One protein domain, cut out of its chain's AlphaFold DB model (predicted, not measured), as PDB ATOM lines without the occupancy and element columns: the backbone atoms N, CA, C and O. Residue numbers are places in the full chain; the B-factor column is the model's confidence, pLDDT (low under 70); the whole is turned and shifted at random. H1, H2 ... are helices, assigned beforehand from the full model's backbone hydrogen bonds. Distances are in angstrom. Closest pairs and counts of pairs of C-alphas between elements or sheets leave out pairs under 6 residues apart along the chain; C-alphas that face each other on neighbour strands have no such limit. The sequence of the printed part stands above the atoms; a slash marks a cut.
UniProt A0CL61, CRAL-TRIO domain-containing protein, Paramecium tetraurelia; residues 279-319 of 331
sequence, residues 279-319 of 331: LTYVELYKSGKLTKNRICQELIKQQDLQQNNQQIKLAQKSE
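What this domain is: This is residues 279 to 319 of the 331 residues of the protein "CRAL-TRIO domain-containing protein" of Paramecium tetraurelia (UniProt A0CL61). One long helix, H2, makes the length of a rod, and the short helix H1 sits beside its first turns at a steep angle, joined to it by a looping link. Residues 301 to 319 of H2 stick out free. The printed part has 41 residues with two named helices, H1 then H2, and no named strand; the class is all helix. It is only just extended, close to loose, with a radius of gyration of the C-alphas of 13.7 A and spans of 43 by 16 by 10 A.

Where its parts are: H2 holds residues 296 to 319 and measures 36.0 A from C-alpha 296 at (4.587, -36.355, 51.941) to C-alpha 319 at (-10.983, -33.940, 19.606). H1 holds residues 279 to 286, 10.4 A long, from C-alpha 279 at (2.565, -24.538, 46.252).

How they stand to each other: H2 only just touches H1, with residues 296 to 300 alone and 3 pairs of C-alphas within 8 A. The closest C-alphas are those of Ile 300 and Val 282, 7.2 A apart. The two run opposite ways at a steep tilt of 62 degrees. In H1 every O i to N i+4 pair is within hydrogen-bond range; in H2, 19 of 20 are.

The domain as a whole: The C-alphas farthest apart, those of Lys 292 and Glu 319, are 43.6 A apart. The printed part has no cut, and the link from H1 to H2, 9 residues, is short. The mean pLDDT of the printed part is 80.6, and no printed residue is under 70.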
ATOM      1  N   LEU A 279       1.302 -24.895  46.908       88.31
ATOM      2  CA  LEU A 279       2.565 -24.538  46.252       88.31
ATOM      3  C   LEU A 279       3.692 -24.538  47.282       88.31
ATOM      4  O   LEU A 279       4.708 -25.201  47.071       88.31
ATOM      5  N   THR A 280       3.460 -23.915  48.439       91.38
ATOM      6  CA  THR A 280       4.398 -23.943  49.566       91.38
ATOM      7  C   THR A 280       4.721 -25.380  49.981       91.38
ATOM      8  O   THR A 280       5.888 -25.710  50.195       91.38
ATOM      9  N   TYR A 281       3.728 -26.275  50.056       88.81
ATOM     10  CA  TYR A 281       3.973 -27.690  50.371       88.81
ATOM     11  C   TYR A 281       4.927 -28.354  49.362       88.81
ATOM     12  O   TYR A 281       5.903 -29.005  49.748       88.81
ATOM     13  N   VAL A 282       4.672 -28.159  48.065       86.31
ATOM     14  CA  VAL A 282       5.498 -28.700  46.976       86.31
ATOM     15  C   VAL A 282       6.914 -28.122  47.014       86.31
ATOM     16  O   VAL A 282       7.881 -28.862  46.829       86.31
ATOM     17  N   GLU A 283       7.071 -26.830  47.293       89.75
ATOM     18  CA  GLU A 283       8.382 -26.188  47.445       89.75
ATOM     19  C   GLU A 283       9.163 -26.737  48.643       89.75
ATOM     20  O   GLU A 283      10.355 -27.041  48.528       89.75
ATOM     21  N   LEU A 284       8.510 -26.922  49.796       89.75
ATOM     22  CA  LEU A 284       9.127 -27.539  50.973       89.75
ATOM     23  C   LEU A 284       9.585 -28.971  50.675       89.75
ATOM     24  O   LEU A 284      10.660 -29.385  51.115       89.75
ATOM     25  N   TYR A 285       8.810 -29.720  49.893       87.06
ATOM     26  CA  TYR A 285       9.223 -31.037  49.432       87.06
ATOM     27  C   TYR A 285      10.427 -30.975  48.481       87.06
ATOM     28  O   TYR A 285      11.453 -31.600  48.759       87.06
ATOM     29  N   LYS A 286      10.340 -30.188  47.400       87.06
ATOM     30  CA  LYS A 286      11.392 -30.064  46.371       87.06
ATOM     31  C   LYS A 286      12.708 -29.522  46.933       87.06
ATOM     32  O   LYS A 286      13.775 -29.952  46.510       87.06
ATOM     33  N   SER A 287      12.643 -28.625  47.917       90.38
ATOM     34  CA  SER A 287      13.815 -28.094  48.631       90.38
ATOM     35  C   SER A 287      14.415 -29.066  49.656       90.38
ATOM     36  O   SER A 287      15.372 -28.724  50.348       90.38
ATOM     37  N   GLY A 288      13.853 -30.269  49.793       87.31
ATOM     38  CA  GLY A 288      14.342 -31.305  50.696       87.31
ATOM     39  C   GLY A 288      13.901 -31.145  52.156       87.31
ATOM     40  O   GLY A 288      14.223 -32.000  52.986       87.31
ATOM     41  N   LYS A 289      13.132 -30.100  52.491       88.25
ATOM     42  CA  LYS A 289      12.688 -29.814  53.867       88.25
ATOM     43  C   LYS A 289      11.672 -30.828  54.404       88.25
ATOM     44  O   LYS A 289      11.561 -30.958  55.617       88.25
ATOM     45  N   LEU A 290      10.977 -31.569  53.534       87.69
ATOM     46  CA  LEU A 290      10.035 -32.636  53.917       87.69
ATOM     47  C   LEU A 290      10.576 -34.058  53.692       87.69
ATOM     48  O   LEU A 290       9.827 -35.022  53.798       87.69
ATOM     49  N   THR A 291      11.873 -34.232  53.421       82.56
ATOM     50  CA  THR A 291      12.469 -35.555  53.114       82.56
ATOM     51  C   THR A 291      12.281 -36.604  54.209       82.56
ATOM     52  O   THR A 291      12.226 -37.795  53.913       82.56
ATOM     53  N   LYS A 292      12.137 -36.184  55.471       83.12
ATOM     54  CA  LYS A 292      11.849 -37.087  56.595       83.12
ATOM     55  C   LYS A 292      10.356 -37.418  56.746       83.12
ATOM     56  O   LYS A 292      10.018 -38.395  57.415       83.12
ATOM     57  N   ASN A 293       9.448 -36.639  56.155       86.00
ATOM     58  CA  ASN A 293       8.002 -36.861  56.231       86.00
ATOM     59  C   ASN A 293       7.605 -37.968  55.246       86.00
ATOM     60  O   ASN A 293       7.296 -37.709  54.093       86.00
ATOM     61  N   ARG A 294       7.603 -39.226  55.688       76.25
ATOM     62  CA  ARG A 294       7.472 -40.407  54.805       76.25
ATOM     63  C   ARG A 294       6.246 -40.417  53.889       76.25
ATOM     64  O   ARG A 294       6.316 -40.970  52.800       76.25
ATOM     65  N   ILE A 295       5.152 -39.804  54.328       77.38
ATOM     66  CA  ILE A 295       3.872 -39.788  53.606       77.38
ATOM     67  C   ILE A 295       3.742 -38.548  52.688       77.38
ATOM     68  O   ILE A 295       2.824 -38.465  51.878       77.38
ATOM     69  N   CYS A 296       4.696 -37.602  52.715       74.19
ATOM     70  CA  CYS A 296       4.587 -36.355  51.941       74.19
ATOM     71  C   CYS A 296       4.598 -36.543  50.415       74.19
ATOM     72  O   CYS A 296       3.997 -35.759  49.683       74.19
ATOM     73  N   GLN A 297       5.241 -37.608  49.930       75.56
ATOM     74  CA  GLN A 297       5.336 -37.904  48.499       75.56
ATOM     75  C   GLN A 297       4.003 -38.333  47.891       75.56
ATOM     76  O   GLN A 297       3.793 -38.173  46.690       75.56
ATOM     77  N   GLU A 298       3.116 -38.917  48.695       73.94
ATOM     78  CA  GLU A 298       1.848 -39.453  48.205       73.94
ATOM     79  C   GLU A 298       0.919 -38.345  47.719       73.94
ATOM     80  O   GLU A 298       0.308 -38.498  46.665       73.94
ATOM     81  N   LEU A 299       0.875 -37.212  48.428       74.81
ATOM     82  CA  LEU A 299       0.076 -36.059  48.016       74.81
ATOM     83  C   LEU A 299       0.524 -35.532  46.645       74.81
ATOM     84  O   LEU A 299      -0.308 -35.269  45.782       74.81
ATOM     85  N   ILE A 300       1.834 -35.405  46.434       78.25
ATOM     86  CA  ILE A 300       2.391 -34.888  45.177       78.25
ATOM     87  C   ILE A 300       2.063 -35.838  44.025       78.25
ATOM     88  O   ILE A 300       1.543 -35.406  43.003       78.25
ATOM     89  N   LYS A 301       2.251 -37.148  44.229       78.75
ATOM     90  CA  LYS A 301       1.871 -38.163  43.235       78.75
ATOM     91  C   LYS A 301       0.383 -38.091  42.885       78.75
ATOM     92  O   LYS A 301       0.029 -38.211  41.718       78.75
ATOM     93  N   GLN A 302      -0.491 -37.901  43.876       73.00
ATOM     94  CA  GLN A 302      -1.929 -37.755  43.638       73.00
ATOM     95  C   GLN A 302      -2.255 -36.498  42.824       73.00
ATOM     96  O   GLN A 302      -3.105 -36.563  41.938       73.00
ATOM     97  N   GLN A 303      -1.573 -35.383  43.084       73.69
ATOM     98  CA  GLN A 303      -1.749 -34.138  42.332       73.69
ATOM     99  C   GLN A 303      -1.288 -34.277  40.883       73.69
ATOM    100  O   GLN A 303      -2.047 -33.929  39.980       73.69
ATOM    101  N   ASP A 304      -0.103 -34.844  40.656       78.50
ATOM    102  CA  ASP A 304       0.425 -35.076  39.308       78.50
ATOM    103  C   ASP A 304      -0.528 -35.976  38.500       78.50
ATOM    104  O   ASP A 304      -0.864 -35.683  37.353       78.50
ATOM    105  N   LEU A 305      -1.052 -37.040  39.122       74.75
ATOM    106  CA  LEU A 305      -2.054 -37.917  38.507       74.75
ATOM    107  C   LEU A 305      -3.359 -37.178  38.174       74.75
ATOM    108  O   LEU A 305      -3.931 -37.395  37.106       74.75
ATOM    109  N   GLN A 306      -3.847 -36.311  39.064       76.06
ATOM    110  CA  GLN A 306      -5.063 -35.526  38.828       76.06
ATOM    111  C   GLN A 306      -4.887 -34.514  37.691       76.06
ATOM    112  O   GLN A 306      -5.775 -34.405  36.844       76.06
ATOM    113  N   GLN A 307      -3.748 -33.818  37.640       77.50
ATOM    114  CA  GLN A 307      -3.428 -32.863  36.575       77.50
ATOM    115  C   GLN A 307      -3.310 -33.560  35.217       77.50
ATOM    116  O   GLN A 307      -3.931 -33.120  34.250       77.50
ATOM    117  N   ASN A 308      -2.610 -34.696  35.161       76.19
ATOM    118  CA  ASN A 308      -2.499 -35.497  33.940       76.19
ATOM    119  C   ASN A 308      -3.877 -35.975  33.454       76.19
ATOM    120  O   ASN A 308      -4.203 -35.839  32.279       76.19
ATOM    121  N   ASN A 309      -4.732 -36.459  34.360       77.00
ATOM    122  CA  ASN A 309      -6.087 -36.892  34.007       77.00
ATOM    123  C   ASN A 309      -6.975 -35.740  33.505       77.00
ATOM    124  O   ASN A 309      -7.819 -35.954  32.636       77.00
ATOM    125  N   GLN A 310      -6.818 -34.525  34.041       76.81
ATOM    126  CA  GLN A 310      -7.541 -33.348  33.547       76.81
ATOM    127  C   GLN A 310      -7.071 -32.933  32.150       76.81
ATOM    128  O   GLN A 310      -7.913 -32.638  31.305       76.81
ATOM    129  N   GLN A 311      -5.763 -32.960  31.884       79.19
ATOM    130  CA  GLN A 311      -5.219 -32.674  30.551       79.19
ATOM    131  C   GLN A 311      -5.702 -33.688  29.510       79.19
ATOM    132  O   GLN A 311      -6.119 -33.284  28.429       79.19
ATOM    133  N   ILE A 312      -5.737 -34.980  29.856       80.06
ATOM    134  CA  ILE A 312      -6.277 -36.033  28.979       80.06
ATOM    135  C   ILE A 312      -7.754 -35.770  28.654       80.06
ATOM    136  O   ILE A 312      -8.142 -35.821  27.492       80.06
ATOM    137  N   LYS A 313      -8.575 -35.425  29.656       81.56
ATOM    138  CA  LYS A 313      -9.997 -35.110  29.437       81.56
ATOM    139  C   LYS A 313     -10.212 -33.867  28.573       81.56
ATOM    140  O   LYS A 313     -11.160 -33.832  27.799       81.56
ATOM    141  N   LEU A 314      -9.369 -32.846  28.725       80.50
ATOM    142  CA  LEU A 314      -9.430 -31.634  27.903       80.50
ATOM    143  C   LEU A 314      -9.044 -31.923  26.448       80.50
ATOM    144  O   LEU A 314      -9.722 -31.430  25.555       80.50
ATOM    145  N   ALA A 315      -8.018 -32.749  26.224       76.12
ATOM    146  CA  ALA A 315      -7.596 -33.166  24.888       76.12
ATOM    147  C   ALA A 315      -8.673 -34.001  24.173       76.12
ATOM    148  O   ALA A 315      -9.006 -33.717  23.028       76.12
ATOM    149  N   GLN A 316      -9.283 -34.962  24.877       80.12
ATOM    150  CA  GLN A 316     -10.387 -35.769  24.339       80.12
ATOM    151  C   GLN A 316     -11.600 -34.908  23.986       80.12
ATOM    152  O   GLN A 316     -12.156 -35.034  22.905       80.12
ATOM    153  N   LYS A 317     -11.957 -33.957  24.857       79.94
ATOM    154  CA  LYS A 317     -13.058 -33.034  24.581       79.94
ATOM    155  C   LYS A 317     -12.780 -32.145  23.363       79.94
ATOM    156  O   LYS A 317     -13.688 -31.901  22.585       79.94
ATOM    157  N   SER A 318     -11.541 -31.680  23.180       71.19
ATOM    158  CA  SER A 318     -11.184 -30.906  21.986       71.19
ATOM    159  C   SER A 318     -11.178 -31.732  20.698       71.19
ATOM    160  O   SER A 318     -11.452 -31.169  19.645       71.19
ATOM    161  N   GLU A 319     -10.881 -33.034  20.761       70.19
ATOM    162  CA  GLU A 319     -10.983 -33.940  19.606       70.19
ATOM    163  C   GLU A 319     -12.450 -34.216  19.240       70.19
ATOM    164  O   GLU A 319     -12.807 -34.113  18.068       70.19
TER     165      GLU A 319